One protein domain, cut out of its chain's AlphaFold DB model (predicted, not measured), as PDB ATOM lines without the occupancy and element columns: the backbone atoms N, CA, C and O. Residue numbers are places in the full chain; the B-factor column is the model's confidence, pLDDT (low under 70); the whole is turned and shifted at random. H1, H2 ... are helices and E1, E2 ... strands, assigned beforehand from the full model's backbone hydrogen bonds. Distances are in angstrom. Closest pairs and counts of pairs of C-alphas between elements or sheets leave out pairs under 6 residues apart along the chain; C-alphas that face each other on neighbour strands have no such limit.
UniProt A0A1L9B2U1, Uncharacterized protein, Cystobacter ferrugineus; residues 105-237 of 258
ATOM      1  N   ARG A 105      24.050  20.063  53.986       88.69
ATOM      2  CA  ARG A 105      23.335  18.790  54.142       88.69
ATOM      3  C   ARG A 105      24.228  17.772  54.854       88.69
ATOM      4  O   ARG A 105      25.451  17.830  54.767       88.69
ATOM      5  N   THR A 106      23.623  16.826  55.567       87.50
ATOM      6  CA  THR A 106      24.337  15.690  56.165       87.50
ATOM      7  C   THR A 106      23.759  14.395  55.612       87.50
ATOM      8  O   THR A 106      22.541  14.224  55.635       87.50
ATOM      9  N   LEU A 107      24.627  13.500  55.149       87.56
ATOM     10  CA  LEU A 107      24.299  12.155  54.695       87.56
ATOM     11  C   LEU A 107      24.900  11.134  55.667       87.56
ATOM     12  O   LEU A 107      26.069  11.233  56.038       87.56
ATOM     13  N   LEU A 108      24.082  10.161  56.057       84.75
ATOM     14  CA  LEU A 108      24.511   8.918  56.690       84.75
ATOM     15  C   LEU A 108      24.462   7.850  55.602       84.75
ATOM     16  O   LEU A 108      23.435   7.719  54.933       84.75
ATOM     17  N   LEU A 109      25.577   7.162  55.377       81.25
ATOM     18  CA  LEU A 109      25.697   6.163  54.326       81.25
ATOM     19  C   LEU A 109      25.683   4.752  54.933       81.25
ATOM     20  O   LEU A 109      26.700   4.356  55.510       81.25
ATOM     21  N   PRO A 110      24.575   3.992  54.821       74.94
ATOM     22  CA  PRO A 110      24.596   2.556  55.097       74.94
ATOM     23  C   PRO A 110      25.531   1.852  54.106       74.94
ATOM     24  O   PRO A 110      25.728   2.361  53.005       74.94
ATOM     25  N   ASP A 111      26.069   0.688  54.499       71.25
ATOM     26  CA  ASP A 111      26.924  -0.225  53.707       71.25
ATOM     27  C   ASP A 111      26.762  -0.044  52.175       71.25
ATOM     28  O   ASP A 111      25.648  -0.222  51.659       71.25
ATOM     29  N   PRO A 112      27.844   0.277  51.427       67.94
ATOM     30  CA  PRO A 112      27.759   0.622  50.006       67.94
ATOM     31  C   PRO A 112      27.210  -0.519  49.138       67.94
ATOM     32  O   PRO A 112      26.755  -0.271  48.024       67.94
ATOM     33  N   SER A 113      27.221  -1.761  49.637       66.88
ATOM     34  CA  SER A 113      26.650  -2.931  48.962       66.88
ATOM     35  C   SER A 113      25.136  -3.107  49.165       66.88
ATOM     36  O   SER A 113      24.524  -3.925  48.479       66.88
ATOM     37  N   ARG A 114      24.514  -2.352  50.086       61.88
ATOM     38  CA  ARG A 114      23.104  -2.519  50.508       61.88
ATOM     39  C   ARG A 114      22.209  -1.303  50.247       61.88
ATOM     40  O   ARG A 114      21.014  -1.363  50.535       61.88
ATOM     41  N   GLY A 115      22.777  -0.189  49.786       63.00
ATOM     42  CA  GLY A 115      22.156   1.135  49.870       63.00
ATOM     43  C   GLY A 115      21.575   1.713  48.576       63.00
ATOM     44  O   GLY A 115      21.973   1.383  47.461       63.00
ATOM     45  N   GLN A 116      20.662   2.672  48.748       75.62
ATOM     46  CA  GLN A 116      20.269   3.624  47.709       75.62
ATOM     47  C   GLN A 116      21.426   4.602  47.444       75.62
ATOM     48  O   GLN A 116      21.946   5.203  48.383       75.62
ATOM     49  N   VAL A 117      21.797   4.810  46.176       87.94
ATOM     50  CA  VAL A 117      22.844   5.779  45.798       87.94
ATOM     51  C   VAL A 117      22.377   7.209  46.127       87.94
ATOM     52  O   VAL A 117      21.360   7.642  45.577       87.94
ATOM     53  N   PRO A 118      23.078   7.971  46.991       91.44
ATOM     54  CA  PRO A 118      22.663   9.323  47.348       91.44
ATOM     55  C   PRO A 118      22.818  10.297  46.178       91.44
ATOM     56  O   PRO A 118      23.827  10.271  45.470       91.44
ATOM     57  N   THR A 119      21.862  11.216  46.026       93.19
ATOM     58  CA  THR A 119      21.930  12.290  45.022       93.19
ATOM     59  C   THR A 119      22.431  13.598  45.633       93.19
ATOM     60  O   THR A 119      21.933  14.039  46.672       93.19
ATOM     61  N   LEU A 120      23.404  14.214  44.966       94.31
ATOM     62  CA  LEU A 120      24.029  15.512  45.220       94.31
ATOM     63  C   LEU A 120      23.455  16.526  44.225       94.31
ATOM     64  O   LEU A 120      23.517  16.293  43.018       94.31
ATOM     65  N   HIS A 121      22.911  17.637  44.716       93.94
ATOM     66  CA  HIS A 121      22.324  18.679  43.877       93.94
ATOM     67  C   HIS A 121      23.310  19.834  43.754       93.94
ATOM     68  O   HIS A 121      23.526  20.567  44.716       93.94
ATOM     69  N   VAL A 122      23.909  19.999  42.580       94.44
ATOM     70  CA  VAL A 122      24.907  21.043  42.308       94.44
ATOM     71  C   VAL A 122      24.290  22.187  41.496       94.44
ATOM     72  O   VAL A 122      23.233  22.036  40.880       94.44
ATOM     73  N   GLY A 123      24.926  23.358  41.526       90.06
ATOM     74  CA  GLY A 123      24.460  24.563  40.836       90.06
ATOM     75  C   GLY A 123      25.574  25.192  40.010       90.06
ATOM     76  O   GLY A 123      26.749  25.014  40.327       90.06
ATOM     77  N   GLU A 124      25.210  25.926  38.957       87.88
ATOM     78  CA  GLU A 124      26.183  26.617  38.103       87.88
ATOM     79  C   GLU A 124      27.150  27.475  38.936       87.88
ATOM     80  O   GLU A 124      26.716  28.239  39.801       87.88
ATOM     81  N   ARG A 125      28.459  27.359  38.651       86.19
ATOM     82  CA  ARG A 125      29.557  28.135  39.266       86.19
ATOM     83  C   ARG A 125      29.632  28.042  40.793       86.19
ATOM     84  O   ARG A 125      30.381  28.792  41.420       86.19
ATOM     85  N   LEU A 126      28.892  27.121  41.408       90.25
ATOM     86  CA  LEU A 126      28.875  26.929  42.848       90.25
ATOM     87  C   LEU A 126      29.651  25.667  43.204       90.25
ATOM     88  O   LEU A 126      29.253  24.558  42.856       90.25
ATOM     89  N   THR A 127      30.758  25.837  43.924       95.12
ATOM     90  CA  THR A 127      31.547  24.700  44.403       95.12
ATOM     91  C   THR A 127      30.786  23.952  45.495       95.12
ATOM     92  O   THR A 127      30.612  24.471  46.598       95.12
ATOM     93  N   THR A 128      30.392  22.715  45.210       96.25
ATOM     94  CA  THR A 128      29.854  21.783  46.204       96.25
ATOM     95  C   THR A 128      31.010  21.026  46.854       96.25
ATOM     96  O   THR A 128      31.825  20.409  46.164       96.25
ATOM     97  N   VAL A 129      31.088  21.059  48.186       96.94
ATOM     98  CA  VAL A 129      32.148  20.393  48.962       96.94
ATOM     99  C   VAL A 129      31.590  19.192  49.716       96.94
ATOM    100  O   VAL A 129      30.842  19.349  50.683       96.94
ATOM    101  N   LEU A 130      32.000  17.984  49.335       96.81
ATOM    102  CA  LEU A 130      31.753  16.774  50.115       96.81
ATOM    103  C   LEU A 130      32.834  16.674  51.192       96.81
ATOM    104  O   LEU A 130      34.015  16.563  50.866       96.81
ATOM    105  N   ARG A 131      32.448  16.691  52.467       95.31
ATOM    106  CA  ARG A 131      33.326  16.410  53.610       95.31
ATOM    107  C   ARG A 131      33.124  14.974  54.060       95.31
ATOM    108  O   ARG A 131      32.013  14.602  54.408       95.31
ATOM    109  N   LEU A 132      34.201  14.208  54.094       93.12
ATOM    110  CA  LEU A 132      34.228  12.790  54.431       93.12
ATOM    111  C   LEU A 132      34.797  12.608  55.848       93.12
ATOM    112  O   LEU A 132      35.587  13.429  56.323       93.12
ATOM    113  N   GLU A 133      34.454  11.516  56.533       89.50
ATOM    114  CA  GLU A 133      35.117  11.172  57.801       89.50
ATOM    115  C   GLU A 133      36.581  10.759  57.607       89.50
ATOM    116  O   GLU A 133      37.435  11.102  58.432       89.50
ATOM    117  N   GLN A 134      36.871  10.068  56.504       90.62
ATOM    118  CA  GLN A 134      38.192   9.562  56.132       90.62
ATOM    119  C   GLN A 134      38.814  10.378  54.989       90.62
ATOM    120  O   GLN A 134      38.155  11.211  54.370       90.62
ATOM    121  N   ALA A 135      40.104  10.167  54.713       94.75
ATOM    122  CA  ALA A 135      40.742  10.791  53.556       94.75
ATOM    123  C   ALA A 135      40.276  10.127  52.249       94.75
ATOM    124  O   ALA A 135      40.074   8.914  52.227       94.75
ATOM    125  N   CYS A 136      40.119  10.904  51.175       95.19
ATOM    126  CA  CYS A 136      39.872  10.372  49.835       95.19
ATOM    127  C   CYS A 136      41.193  10.070  49.111       95.19
ATOM    128  O   CYS A 136      42.228  10.682  49.384       95.19
ATOM    129  N   VAL A 137      41.155   9.127  48.170       96.44
ATOM    130  CA  VAL A 137      42.278   8.762  47.297       96.44
ATOM    131  C   VAL A 137      42.071   9.440  45.937       96.44
ATOM    132  O   VAL A 137      41.181   9.006  45.195       96.44
ATOM    133  N   PRO A 138      42.859  10.472  45.562       95.38
ATOM    134  CA  PRO A 138      42.630  11.219  44.323       95.38
ATOM    135  C   PRO A 138      42.692  10.336  43.074       95.38
ATOM    136  O   PRO A 138      41.802  10.395  42.242       95.38
ATOM    137  N   ALA A 139      43.677   9.436  42.995       95.44
ATOM    138  CA  ALA A 139      43.899   8.568  41.834       95.44
ATOM    139  C   ALA A 139      42.787   7.527  41.569       95.44
ATOM    140  O   ALA A 139      42.797   6.883  40.524       95.44
ATOM    141  N   ARG A 140      41.851   7.328  42.508       94.81
ATOM    142  CA  ARG A 140      40.696   6.417  42.357       94.81
ATOM    143  C   ARG A 140      39.342   7.135  42.418       94.81
ATOM    144  O   ARG A 140      38.334   6.579  41.979       94.81
ATOM    145  N   THR A 141      39.327   8.371  42.918       96.38
ATOM    146  CA  THR A 141      38.137   9.223  42.977       96.38
ATOM    147  C   THR A 141      37.892   9.848  41.610       96.38
ATOM    148  O   THR A 141      38.743  10.568  41.101       96.38
ATOM    149  N   THR A 142      36.741   9.572  41.004       96.56
ATOM    150  CA  THR A 142      36.426  10.022  39.642       96.56
ATOM    151  C   THR A 142      34.946  10.353  39.491       96.56
ATOM    152  O   THR A 142      34.094   9.699  40.092       96.56
ATOM    153  N   LEU A 143      34.643  11.366  38.685       97.50
ATOM    154  CA  LEU A 143      33.306  11.629  38.157       97.50
ATOM    155  C   LEU A 143      33.268  11.056  36.735       97.50
ATOM    156  O   LEU A 143      34.260  11.142  36.016       97.50
ATOM    157  N   LEU A 144      32.160  10.442  36.331       96.25
ATOM    158  CA  LEU A 144      32.018   9.828  35.007       96.25
ATOM    159  C   LEU A 144      31.110  10.675  34.105       96.25
ATOM    160  O   LEU A 144      30.026  11.071  34.534       96.25
ATOM    161  N   GLY A 145      31.543  10.918  32.861       92.56
ATOM    162  CA  GLY A 145      30.782  11.658  31.842       92.56
ATOM    163  C   GLY A 145      30.693  13.172  32.076       92.56
ATOM    164  O   GLY A 145      29.743  13.805  31.630       92.56
ATOM    165  N   TRP A 146      31.634  13.746  32.826       93.50
ATOM    166  CA  TRP A 146      31.636  15.139  33.294       93.50
ATOM    167  C   TRP A 146      32.214  16.145  32.294       93.50
ATOM    168  O   TRP A 146      32.179  17.354  32.541       93.50
ATOM    169  N   GLU A 147      32.809  15.651  31.213       91.62
ATOM    170  CA  GLU A 147      33.683  16.399  30.324       91.62
ATOM    171  C   GLU A 147      32.964  17.633  29.737       91.62
ATOM    172  O   GLU A 147      31.908  17.548  29.110       91.62
ATOM    173  N   GLY A 148      33.520  18.823  29.990       91.44
ATOM    174  CA  GLY A 148      32.940  20.107  29.571       91.44
ATOM    175  C   GLY A 148      31.763  20.621  30.419       91.44
ATOM    176  O   GLY A 148      31.259  21.717  30.141       91.44
ATOM    177  N   ARG A 149      31.331  19.874  31.446       94.62
ATOM    178  CA  ARG A 149      30.277  20.250  32.415       94.62
ATOM    179  C   ARG A 149      30.827  20.635  33.788       94.62
ATOM    180  O   ARG A 149      30.268  21.525  34.427       94.62
ATOM    181  N   PHE A 150      31.940  20.037  34.201       96.69
ATOM    182  CA  PHE A 150      32.647  20.350  35.447       96.69
ATOM    183  C   PHE A 150      34.110  20.716  35.180       96.69
ATOM    184  O   PHE A 150      34.653  20.390  34.127       96.69
ATOM    185  N   GLU A 151      34.743  21.353  36.161       95.12
ATOM    186  CA  GLU A 151      36.197  21.295  36.332       95.12
ATOM    187  C   GLU A 151      36.633  19.877  36.754       95.12
ATOM    188  O   GLU A 151      35.823  19.136  37.329       95.12
ATOM    189  N   PRO A 152      37.907  19.489  36.541       95.00
ATOM    190  CA  PRO A 152      38.443  18.227  37.041       95.00
ATOM    191  C   PRO A 152      38.191  18.049  38.546       95.00
ATOM    192  O   PRO A 152      38.443  18.955  39.344       95.00
ATOM    193  N   VAL A 153      37.722  16.864  38.947       96.00
ATOM    194  CA  VAL A 153      37.400  16.569  40.352       96.00
ATOM    195  C   VAL A 153      38.643  16.701  41.224       96.00
ATOM    196  O   VAL A 153      39.592  15.925  41.105       96.00
ATOM    197  N   LEU A 154      38.609  17.638  42.169       96.31
ATOM    198  CA  LEU A 154      39.662  17.785  43.163       96.31
ATOM    199  C   LEU A 154      39.311  16.968  44.411       96.31
ATOM    200  O   LEU A 154      38.308  17.224  45.075       96.31
ATOM    201  N   CYS A 155      40.167  16.012  44.765       96.06
ATOM    202  CA  CYS A 155      40.180  15.368  46.079       96.06
ATOM    203  C   CYS A 155      41.378  15.909  46.871       96.06
ATOM    204  O   CYS A 155      42.514  15.862  46.398       96.06
ATOM    205  N   HIS A 156      41.133  16.421  48.078       94.19
ATOM    206  CA  HIS A 156      42.180  16.919  48.967       94.19
ATOM    207  C   HIS A 156      41.880  16.561  50.426       94.19
ATOM    208  O   HIS A 156      40.888  17.002  51.011       94.19
ATOM    209  N   GLY A 157      42.763  15.766  51.039       94.75
ATOM    210  CA  GLY A 157      42.589  15.296  52.410       94.75
ATOM    211  C   GLY A 157      41.266  14.546  52.568       94.75
ATOM    212  O   GLY A 157      41.076  13.494  51.971       94.75
ATOM    213  N   ARG A 158      40.347  15.096  53.369       95.75
ATOM    214  CA  ARG A 158      39.010  14.531  53.640       95.75
ATOM    215  C   ARG A 158      37.883  15.234  52.874       95.75
ATOM    216  O   ARG A 158      36.747  15.260  53.346       95.75
ATOM    217  N   ALA A 159      38.194  15.878  51.753       96.62
ATOM    218  CA  ALA A 159      37.223  16.635  50.977       96.62
ATOM    219  C   ALA A 159      37.306  16.332  49.477       96.62
ATOM    220  O   ALA A 159      38.398  16.231  48.918       96.62
ATOM    221  N   VAL A 160      36.140  16.239  48.838       97.88
ATOM    222  CA  VAL A 160      35.986  16.197  47.378       97.88
ATOM    223  C   VAL A 160      35.228  17.446  46.944       97.88
ATOM    224  O   VAL A 160      34.208  17.797  47.539       97.88
ATOM    225  N   TYR A 161      35.740  18.124  45.925       97.44
ATOM    226  CA  TYR A 161      35.209  19.379  45.409       97.44
ATOM    227  C   TYR A 161      34.648  19.150  44.007       97.44
ATOM    228  O   TYR A 161      35.335  18.616  43.135       97.44
ATOM    229  N   LEU A 162      33.404  19.576  43.799       97.44
ATOM    230  CA  LEU A 162      32.735  19.588  42.502       97.44
ATOM    231  C   LEU A 162      32.484  21.043  42.112       97.44
ATOM    232  O   LEU A 162      31.860  21.772  42.882       97.44
ATOM    233  N   HIS A 163      32.941  21.465  40.934       96.31
ATOM    234  CA  HIS A 163      32.693  22.811  40.416       96.31
ATOM    235  C   HIS A 163      32.090  22.730  39.003       96.31
ATOM    236  O   HIS A 163      32.821  22.449  38.051       96.31
ATOM    237  N   PRO A 164      30.766  22.922  38.843       95.06
ATOM    238  CA  PRO A 164      30.129  22.965  37.530       95.06
ATOM    239  C   PRO A 164      30.510  24.251  36.785       95.06
ATOM    240  O   PRO A 164      30.229  25.350  37.268       95.06
ATOM    241  N   VAL A 165      31.099  24.128  35.591       94.62
ATOM    242  CA  VAL A 165      31.503  25.288  34.761       94.62
ATOM    243  C   VAL A 165      30.328  25.949  34.032       94.62
ATOM    244  O   VAL A 165      30.466  27.036  33.479       94.62
ATOM    245  N   ARG A 166      29.169  25.283  34.012       91.88
ATOM    246  CA  ARG A 166      27.908  25.744  33.417       91.88
ATOM    247  C   ARG A 166      26.720  25.130  34.161       91.88
ATOM    248  O   ARG A 166      26.906  24.191  34.937       91.88
ATOM    249  N   GLU A 167      25.509  25.619  33.906       89.50
ATOM    250  CA  GLU A 167      24.295  24.969  34.407       89.50
ATOM    251  C   GLU A 167      24.130  23.552  33.822       89.50
ATOM    252  O   GLU A 167      24.469  23.276  32.664       89.50
ATOM    253  N   LEU A 168      23.642  22.639  34.662       91.50
ATOM    254  CA  LEU A 168      23.319  21.262  34.300       91.50
ATOM    255  C   LEU A 168      21.825  21.171  34.000       91.50
ATOM    256  O   LEU A 168      21.016  21.749  34.728       91.50
ATOM    257  N   ALA A 169      21.456  20.417  32.967       89.38
ATOM    258  CA  ALA A 169      20.055  20.176  32.655       89.38
ATOM    259  C   ALA A 169      19.355  19.423  33.811       89.38
ATOM    260  O   ALA A 169      20.003  18.646  34.523       89.38
ATOM    261  N   PRO A 170      18.032  19.589  34.009       85.44
ATOM    262  CA  PRO A 170      17.278  18.809  34.992       85.44
ATOM    263  C   PRO A 170      17.390  17.291  34.795       85.44
ATOM    264  O   PRO A 170      17.198  16.548  35.756       85.44
ATOM    265  N   GLU A 171      17.749  16.834  33.596       89.44
ATOM    266  CA  GLU A 171      17.953  15.440  33.193       89.44
ATOM    267  C   GLU A 171      19.417  14.976  33.325       89.44
ATOM    268  O   GLU A 171      19.664  13.771  33.377       89.44
ATOM    269  N   ASP A 172      20.385  15.896  33.424       92.31
ATOM    270  CA  ASP A 172      21.813  15.567  33.510       92.31
ATOM    271  C   ASP A 172      22.105  14.805  34.819       92.31
ATOM    272  O   ASP A 172      21.843  15.295  35.926       92.31
ATOM    273  N   ARG A 173      22.650  13.588  34.708       94.38
ATOM    274  CA  ARG A 173      23.019  12.723  35.840       94.38
ATOM    275  C   ARG A 173      24.411  12.143  35.614       94.38
ATOM    276  O   ARG A 173      24.639  11.452  34.628       94.38
ATOM    277  N   PHE A 174      25.314  12.379  36.560       96.38
ATOM    278  CA  PHE A 174      26.699  11.903  36.514       96.38
ATOM    279  C   PHE A 174      26.984  11.002  37.716       96.38
ATOM    280  O   PHE A 174      26.447  11.232  38.800       96.38
ATOM    281  N   LEU A 175      27.838   9.992  37.553       96.38
ATOM    282  CA  LEU A 175      28.235   9.114  38.656       96.38
ATOM    283  C   LEU A 175      29.570   9.581  39.238       96.38
ATOM    284  O   LEU A 175      30.603   9.481  38.578       96.38
ATOM    285  N   LEU A 176      29.552  10.071  40.476       97.31
ATOM    286  CA  LEU A 176      30.752  10.302  41.271       97.31
ATOM    287  C   LEU A 176      31.075   9.027  42.047       97.31
ATOM    288  O   LEU A 176      30.273   8.573  42.859       97.31
ATOM    289  N   ARG A 177      32.272   8.482  41.854       96.19
ATOM    290  CA  ARG A 177      32.825   7.420  42.693       96.19
ATOM    291  C   ARG A 177      33.921   8.009  43.569       96.19
ATOM    292  O   ARG A 177      34.972   8.391  43.062       96.19
ATOM    293  N   VAL A 178      33.687   8.066  44.876       96.19
ATOM    294  CA  VAL A 178      34.687   8.480  45.870       96.19
ATOM    295  C   VAL A 178      35.349   7.238  46.445       96.19
ATOM    296  O   VAL A 178      34.660   6.350  46.931       96.19
ATOM    297  N   THR A 179      36.677   7.171  46.419       95.56
ATOM    298  CA  THR A 179      37.424   6.107  47.109       95.56
ATOM    299  C   THR A 179      38.039   6.662  48.382       95.56
ATOM    300  O   THR A 179      38.740   7.673  48.332       95.56
ATOM    301  N   LEU A 180      37.790   6.008  49.512       94.25
ATOM    302  CA  LEU A 180      38.372   6.339  50.810       94.25
ATOM    303  C   LEU A 180      39.726   5.638  51.020       94.25
ATOM    304  O   LEU A 180      40.105   4.727  50.285       94.25
ATOM    305  N   ALA A 181      40.486   6.093  52.018       93.38
ATOM    306  CA  ALA A 181      41.827   5.590  52.331       93.38
ATOM    307  C   ALA A 181      41.862   4.128  52.823       93.38
ATOM    308  O   ALA A 181      42.893   3.474  52.689       93.38
ATOM    309  N   ASP A 182      40.751   3.614  53.351       90.00
ATOM    310  CA  ASP A 182      40.533   2.196  53.674       90.00
ATOM    311  C   ASP A 182      40.291   1.317  52.423       90.00
ATOM    312  O   ASP A 182      40.269   0.092  52.514       90.00
ATOM    313  N   GLY A 183      40.142   1.933  51.245       91.56
ATOM    314  CA  GLY A 183      39.829   1.276  49.979       91.56
ATOM    315  C   GLY A 183      38.335   1.185  49.661       91.56
ATOM    316  O   GLY A 183      38.006   0.753  48.554       91.56
ATOM    317  N   THR A 184      37.453   1.619  50.570       91.12
ATOM    318  CA  THR A 184      35.995   1.624  50.389       91.12
ATOM    319  C   THR A 184      35.599   2.590  49.273       91.12
ATOM    320  O   THR A 184      36.026   3.749  49.254       91.12
ATOM    321  N   GLU A 185      34.759   2.133  48.343       92.81
ATOM    322  CA  GLU A 185      34.224   2.954  47.254       92.81
ATOM    323  C   GLU A 185      32.766   3.343  47.526       92.81
ATOM    324  O   GLU A 185      31.913   2.489  47.755       92.81
ATOM    325  N   TRP A 186      32.483   4.644  47.465       92.31
ATOM    326  CA  TRP A 186      31.159   5.224  47.662       92.31
ATOM    327  C   TRP A 186      30.648   5.860  46.363       92.31
ATOM    328  O   TRP A 186      31.255   6.827  45.883       92.31
ATOM    329  N   PRO A 187      29.551   5.345  45.778       94.69
ATOM    330  CA  PRO A 187      28.887   5.969  44.642       94.69
ATOM    331  C   PRO A 187      27.963   7.106  45.099       94.69
ATOM    332  O   PRO A 187      27.248   6.986  46.092       94.69
ATOM    333  N   PHE A 188      27.917   8.184  44.320       95.38
ATOM    334  CA  PHE A 188      26.949   9.270  44.445       95.38
ATOM    335  C   PHE A 188      26.460   9.686  43.060       95.38
ATOM    336  O   PHE A 188      27.249   9.808  42.122       95.38
ATOM    337  N   THR A 189      25.174   9.987  42.943       95.50
ATOM    338  CA  THR A 189      24.617  10.625  41.748       95.50
ATOM    339  C   THR A 189      24.814  12.131  41.869       95.50
ATOM    340  O   THR A 189      24.413  12.720  42.868       95.50
ATOM    341  N   VAL A 190      25.390  12.782  40.865       96.38
ATOM    342  CA  VAL A 190      25.466  14.246  40.773       96.38
ATOM    343  C   VAL A 190      24.415  14.721  39.777       96.38
ATOM    344  O   VAL A 190      24.354  14.219  38.655       96.38
ATOM    345  N   ALA A 191      23.578  15.666  40.195       94.75
ATOM    346  CA  ALA A 191      22.450  16.182  39.431       94.75
ATOM    347  C   ALA A 191      22.393  17.714  39.494       94.75
ATOM    348  O   ALA A 191      22.792  18.316  40.493       94.75
ATOM    349  N   GLY A 192      21.837  18.342  38.456       91.25
ATOM    350  CA  GLY A 192      21.423  19.743  38.529       91.25
ATOM    351  C   GLY A 192      20.300  19.969  39.550       91.25
ATOM    352  O   GLY A 192      19.683  19.031  40.070       91.25
ATOM    353  N   ARG A 193      20.001  21.240  39.831       83.25
ATOM    354  CA  ARG A 193      18.793  21.610  40.575       83.25
ATOM    355  C   ARG A 193      17.567  21.496  39.667       83.25
ATOM    356  O   ARG A 193      17.524  22.098  38.600       83.25
ATOM    357  N   GLU A 194      16.528  20.821  40.141       76.44
ATOM    358  CA  GLU A 194      15.216  20.841  39.491       76.44
ATOM    359  C   GLU A 194      14.618  22.259  39.502       76.44
ATOM    360  O   GLU A 194      14.520  22.912  40.549       76.44
ATOM    361  N   HIS A 195      14.194  22.741  38.334       65.88
ATOM    362  CA  HIS A 195      13.596  24.066  38.185       65.88
ATOM    363  C   HIS A 195      12.357  24.229  39.087       65.88
ATOM    364  O   HIS A 195      11.481  23.370  39.137       65.88
ATOM    365  N   GLY A 196      12.295  25.333  39.840       60.75
ATOM    366  CA  GLY A 196      11.210  25.613  40.795       60.75
ATOM    367  C   GLY A 196      11.206  24.765  42.080       60.75
ATOM    368  O   GLY A 196      10.412  25.038  42.981       60.75
ATOM    369  N   SER A 197      12.094  23.774  42.226       65.50
ATOM    370  CA  SER A 197      12.118  22.912  43.410       65.50
ATOM    371  C   SER A 197      12.780  23.605  44.605       65.50
ATOM    372  O   SER A 197      14.002  23.718  44.702       65.50
ATOM    373  N   HIS A 198      11.963  24.024  45.573       67.31
ATOM    374  CA  HIS A 198      12.432  24.396  46.914       67.31
ATOM    375  C   HIS A 198      12.743  23.173  47.799       67.31
ATOM    376  O   HIS A 198      13.299  23.336  48.883       67.31
ATOM    377  N   ARG A 199      12.384  21.951  47.367       67.38
ATOM    378  CA  ARG A 199      12.615  20.708  48.128       67.38
ATOM    379  C   ARG A 199      14.066  20.233  48.066       67.38
ATOM    380  O   ARG A 199      14.541  19.634  49.026       67.38
ATOM    381  N   HIS A 200      14.754  20.527  46.964       70.75
ATOM    382  CA  HIS A 200      16.137  20.125  46.711       70.75
ATOM    383  C   HIS A 200      17.015  21.368  46.478       70.75
ATOM    384  O   HIS A 200      17.379  21.671  45.339       70.75
ATOM    385  N   PRO A 201      17.312  22.150  47.537       83.75
ATOM    386  CA  PRO A 201      18.218  23.288  47.434       83.75
ATOM    387  C   PRO A 201      19.637  22.815  47.093       83.75
ATOM    388  O   PRO A 201      20.057  21.745  47.530       83.75
ATOM    389  N   VAL A 202      20.383  23.632  46.342       90.62
ATOM    390  CA  VAL A 202      21.751  23.305  45.903       90.62
ATOM    391  C   VAL A 202      22.663  23.076  47.103       90.62
ATOM    392  O   VAL A 202      22.778  23.947  47.967       90.62
ATOM    393  N   ASP A 203      23.334  21.933  47.146       92.06
ATOM    394  CA  ASP A 203      24.332  21.614  48.156       92.06
ATOM    395  C   ASP A 203      25.561  22.516  47.998       92.06
ATOM    396  O   ASP A 203      26.255  22.479  46.983       92.06
ATOM    397  N   GLN A 204      25.885  23.288  49.033       93.69
ATOM    398  CA  GLN A 204      27.179  23.974  49.124       93.69
ATOM    399  C   GLN A 204      28.178  23.126  49.907       93.69
ATOM    400  O   GLN A 204      29.350  23.030  49.544       93.69
ATOM    401  N   GLN A 205      27.703  22.445  50.951       94.44
ATOM    402  CA  GLN A 205      28.490  21.467  51.684       94.44
ATOM    403  C   GLN A 205      27.649  20.231  51.992       94.44
ATOM    404  O   GLN A 205      26.523  20.341  52.474       94.44
ATOM    405  N   VAL A 206      28.223  19.051  51.782       94.06
ATOM    406  CA  VAL A 206      27.625  17.776  52.175       94.06
ATOM    407  C   VAL A 206      28.560  17.097  53.160       94.06
ATOM    408  O   VAL A 206      29.678  16.733  52.811       94.06
ATOM    409  N   GLU A 207      28.133  16.950  54.409       92.38
ATOM    410  CA  GLU A 207      28.857  16.165  55.408       92.38
ATOM    411  C   GLU A 207      28.445  14.698  55.285       92.38
ATOM    412  O   GLU A 207      27.275  14.364  55.464       92.38
ATOM    413  N   VAL A 208      29.398  13.833  54.961       91.00
ATOM    414  CA  VAL A 208      29.200  12.414  54.685       91.00
ATOM    415  C   VAL A 208      29.822  11.599  55.811       91.00
ATOM    416  O   VAL A 208      31.033  11.656  56.040       91.00
ATOM    417  N   PHE A 209      28.979  10.825  56.484       84.56
ATOM    418  CA  PHE A 209      29.352   9.907  57.551       84.56
ATOM    419  C   PHE A 209      28.996   8.488  57.121       84.56
ATOM    420  O   PHE A 209      27.919   8.267  56.562       84.56
ATOM    421  N   THR A 210      29.877   7.528  57.378       81.81
ATOM    422  CA  THR A 210      29.535   6.108  57.220       81.81
ATOM    423  C   THR A 210      28.634   5.702  58.381       81.81
ATOM    424  O   THR A 210      28.878   6.144  59.506       81.81
ATOM    425  N   GLU A 211      27.581   4.911  58.145       69.44
ATOM    426  CA  GLU A 211      26.756   4.433  59.258       69.44
ATOM    427  C   GLU A 211      27.624   3.625  60.232       69.44
ATOM    428  O   GLU A 211      28.278   2.669  59.812       69.44
ATOM    429  N   PRO A 212      27.666   4.007  61.518       60.53
ATOM    430  CA  PRO A 212      28.490   3.301  62.487       60.53
ATOM    431  C   PRO A 212      27.922   1.908  62.779       60.53
ATOM    432  O   PRO A 212      26.708   1.763  62.940       60.53
ATOM    433  N   GLU A 213      28.781   0.896  62.937       55.66
ATOM    434  CA  GLU A 213      28.381  -0.486  63.262       55.66
ATOM    435  C   GLU A 213      27.955  -0.646  64.743       55.66
ATOM    436  O   GLU A 213      28.350  -1.578  65.443       55.66
ATOM    437  N   GLY A 214      27.135   0.272  65.267       58.31
ATOM    438  CA  GLY A 214      26.609   0.183  66.627       58.31
ATOM    439  C   GLY A 214      25.968   1.455  67.188       58.31
ATOM    440  O   GLY A 214      26.208   2.580  66.752       58.31
ATOM    441  N   VAL A 215      25.162   1.270  68.240       56.56
ATOM    442  CA  VAL A 215      24.429   2.353  68.927       56.56
ATOM    443  C   VAL A 215      25.364   3.352  69.619       56.56
ATOM    444  O   VAL A 215      25.112   4.556  69.567       56.56
ATOM    445  N   GLU A 216      26.452   2.888  70.240       67.56
ATOM    446  CA  GLU A 216      27.469   3.771  70.845       67.56
ATOM    447  C   GLU A 216      28.189   4.624  69.804       67.56
ATOM    448  O   GLU A 216      28.543   5.779  70.038       67.56
ATOM    449  N   ASP A 217      28.342   4.061  68.621       62.56
ATOM    450  CA  ASP A 217      29.138   4.609  67.544       62.56
ATOM    451  C   ASP A 217      28.309   5.682  66.786       62.56
ATOM    452  O   ASP A 217      28.778   6.796  66.514       62.56
ATOM    453  N   LEU A 218      26.989   5.459  66.669       65.75
ATOM    454  CA  LEU A 218      25.981   6.483  66.350       65.75
ATOM    455  C   LEU A 218      25.907   7.599  67.413       65.75
ATOM    456  O   LEU A 218      25.841   8.783  67.065       65.75
ATOM    457  N   ARG A 219      25.955   7.267  68.714       66.94
ATOM    458  CA  ARG A 219      26.010   8.268  69.805       66.94
ATOM    459  C   ARG A 219      27.270   9.129  69.708       66.94
ATOM    460  O   ARG A 219      27.185  10.348  69.895       66.94
ATOM    461  N   ALA A 220      28.413   8.539  69.365       69.69
ATOM    462  CA  ALA A 220      29.662   9.253  69.134       69.69
ATOM    463  C   ALA A 220      29.576  10.177  67.905       69.69
ATOM    464  O   ALA A 220      29.998  11.334  67.982       69.69
ATOM    465  N   ALA A 221      28.985   9.727  66.792       67.12
ATOM    466  CA  ALA A 221      28.756  10.551  65.599       67.12
ATOM    467  C   ALA A 221      27.847  11.767  65.888       67.12
ATOM    468  O   ALA A 221      28.212  12.914  65.602       67.12
ATOM    469  N   LEU A 222      26.704  11.552  66.551       69.75
ATOM    470  CA  LEU A 222      25.797  12.629  66.974       69.75
ATOM    471  C   LEU A 222      26.474  13.604  67.955       69.75
ATOM    472  O   LEU A 222      26.304  14.822  67.844       69.75
ATOM    473  N   SER A 223      27.294  13.093  68.875       75.12
ATOM    474  CA  SER A 223      28.049  13.912  69.832       75.12
ATOM    475  C   SER A 223      29.105  14.781  69.145       75.12
ATOM    476  O   SER A 223      29.178  15.980  69.431       75.12
ATOM    477  N   ARG A 224      29.856  14.224  68.180       69.06
ATOM    478  CA  ARG A 224      30.801  14.964  67.324       69.06
ATOM    479  C   ARG A 224      30.090  16.099  66.573       69.06
ATOM    480  O   ARG A 224      30.535  17.245  66.635       69.06
ATOM    481  N   ARG A 225      28.924  15.830  65.972       66.81
ATOM    482  CA  ARG A 225      28.091  16.837  65.278       66.81
ATOM    483  C   ARG A 225      27.625  17.961  66.217       66.81
ATOM    484  O   ARG A 225      27.751  19.147  65.899       66.81
ATOM    485  N   CYS A 226      27.157  17.610  67.417       70.19
ATOM    486  CA  CYS A 226      26.744  18.565  68.451       70.19
ATOM    487  C   CYS A 226      27.907  19.376  69.050       70.19
ATOM    488  O   CYS A 226      27.691  20.507  69.493       70.19
ATOM    489  N   ALA A 227      29.127  18.837  69.099       70.75
ATOM    490  CA  ALA A 227      30.321  19.570  69.526       70.75
ATOM    491  C   ALA A 227      30.758  20.589  68.459       70.75
ATOM    492  O   ALA A 227      30.881  21.777  68.762       70.75
ATOM    493  N   THR A 228      30.880  20.163  67.199       64.62
ATOM    494  CA  THR A 228      31.277  21.024  66.072       64.62
ATOM    495  C   THR A 228      30.296  22.180  65.858       64.62
ATOM    496  O   THR A 228      30.698  23.340  65.779       64.62
ATOM    497  N   ARG A 229      28.981  21.924  65.879       62.12
ATOM    498  CA  ARG A 229      27.968  22.992  65.762       62.12
ATOM    499  C   ARG A 229      27.991  23.983  66.941       62.12
ATOM    500  O   ARG A 229      27.574  25.133  66.778       62.12
ATOM    501  N   ARG A 230      28.477  23.575  68.122       60.75
ATOM    502  CA  ARG A 230      28.677  24.471  69.276       60.75
ATOM    503  C   ARG A 230      29.947  25.314  69.138       60.75
ATOM    504  O   ARG A 230      29.869  26.509  69.410       60.75
ATOM    505  N   SER A 231      31.061  24.748  68.662       60.28
ATOM    506  CA  SER A 231      32.317  25.495  68.464       60.28
ATOM    507  C   SER A 231      32.216  26.555  67.359       60.28
ATOM    508  O   SER A 231      32.779  27.642  67.494       60.28
ATOM    509  N   TRP A 232      31.418  26.309  66.314       48.22
ATOM    510  CA  TRP A 232      31.057  27.346  65.341       48.22
ATOM    511  C   TRP A 232      30.237  28.483  65.976       48.22
ATOM    512  O   TRP A 232      30.552  29.653  65.767       48.22
ATOM    513  N   ARG A 233      29.233  28.178  66.815       53.75
ATOM    514  CA  ARG A 233      28.401  29.211  67.475       53.75
ATOM    515  C   ARG A 233      29.148  30.044  68.515       53.75
ATOM    516  O   ARG A 233      28.785  31.201  68.706       53.75
ATOM    517  N   SER A 234      30.151  29.492  69.200       48.97
ATOM    518  CA  SER A 234      31.005  30.280  70.100       48.97
ATOM    519  C   SER A 234      31.988  31.157  69.322       48.97
ATOM    520  O   SER A 234      32.152  32.322  69.676       48.97
ATOM    521  N   ARG A 235      32.559  30.655  68.215       48.22
ATOM    522  CA  ARG A 235      33.428  31.441  67.323       48.22
ATOM    523  C   ARG A 235      32.701  32.653  66.726       48.22
ATOM    524  O   ARG A 235      33.205  33.765  66.844       48.22
ATOM    525  N   TRP A 236      31.498  32.460  66.181       49.12
ATOM    526  CA  TRP A 236      30.693  33.545  65.593       49.12
ATOM    527  C   TRP A 236      30.206  34.587  66.612       49.12
ATOM    528  O   TRP A 236      30.180  35.776  66.307       49.12
ATOM    529  N   ARG A 237      29.879  34.186  67.850       53.94
ATOM    530  CA  ARG A 237      29.561  35.155  68.918       53.94
ATOM    531  C   ARG A 237      30.774  35.949  69.410       53.94
ATOM    532  O   ARG A 237      30.595  37.043  69.937       53.94
TER     533      ARG A 237
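Overview. This is residues 105 to 237 of the 258 residues of an uncharacterized protein of Cystobacter ferrugineus (UniProt A0A1L9B2U1). Two twisted sheets, one of five strands and one of four, are stacked face to face as a sandwich, and one long helix, H1, follows at the end of the printed part, only grazing the edge of this body. Residues 226 to 237 of H1 stick out free. The printed part has 133 residues, with nine named strands, E1 to E9, followed by H1; the class is mixed, helices and strands, with under half of the residues in named elements. Both sheets are mixed, in the orders E1 E9 E3 E6 E5 and E2 E8 E7 E4. The whole is compact, with a radius of gyration of the C-alphas of 15.5 A and spans of 43 by 39 by 25 A.

Along the chain. In the five-stranded sheet, E1 is residues 105 to 109, beginning at C-alpha 105 (23.335, 18.790, 54.142), E9 is 205 to 210, 16.4 A long, E3 is 128 to 132, 12.9 A long, E6 is 159 to 162 and E5 is 154 to 156. In the other sheet, E2 is residues 119 to 121, E8 is 185 to 191 and E7 is 173 to 179, each of these two 19.4 A long, and E4 is 142 to 144. H1, residues 215 to 237, is 33.2 A long and ends at C-alpha 237 (29.561, 35.155, 68.918).

Arrangement. The sheet E1 E9 E3 E6 E5 is strongly twisted. E9 is parallel to E1, with N 107 and O 207 2.8 A apart, and parallel to E3, with N 206 and O 129 2.9 A apart. E3 and E6 are antiparallel, with N 130 and O 160 2.9 A apart. E5 and E6 form a hairpin, with N 161 and O 154 2.9 A apart. In the other sheet, E7 and E8 form a hairpin, with N 176 and O 188 2.8 A apart. E2 is parallel to E8, with N 120 and O 189 2.8 A apart, and E4 is antiparallel to E7, with N 144 and O 175 2.9 A apart. These N and O pairs are within hydrogen-bond range. The sheets make a sandwich, two sheets face to face, their facing parts 9.9 A centre to centre and their strands at 26 degrees. H1 only grazes the five-stranded sheet, with residues 218 to 225, and is not on the other. In H1, every O i to N i+4 pair is within hydrogen-bond range.

Size, cuts and confidence. The C-alphas of Gly 148 and Glu 216, the two farthest apart, are 44.7 A apart. The printed part has no cut. The link from E8 to E9, residues 192 to 204, is long. The mean pLDDT of the printed part is 84.0; 33 residues are under 70, among them 195 to 199, 211 to 222 and 228 to 237.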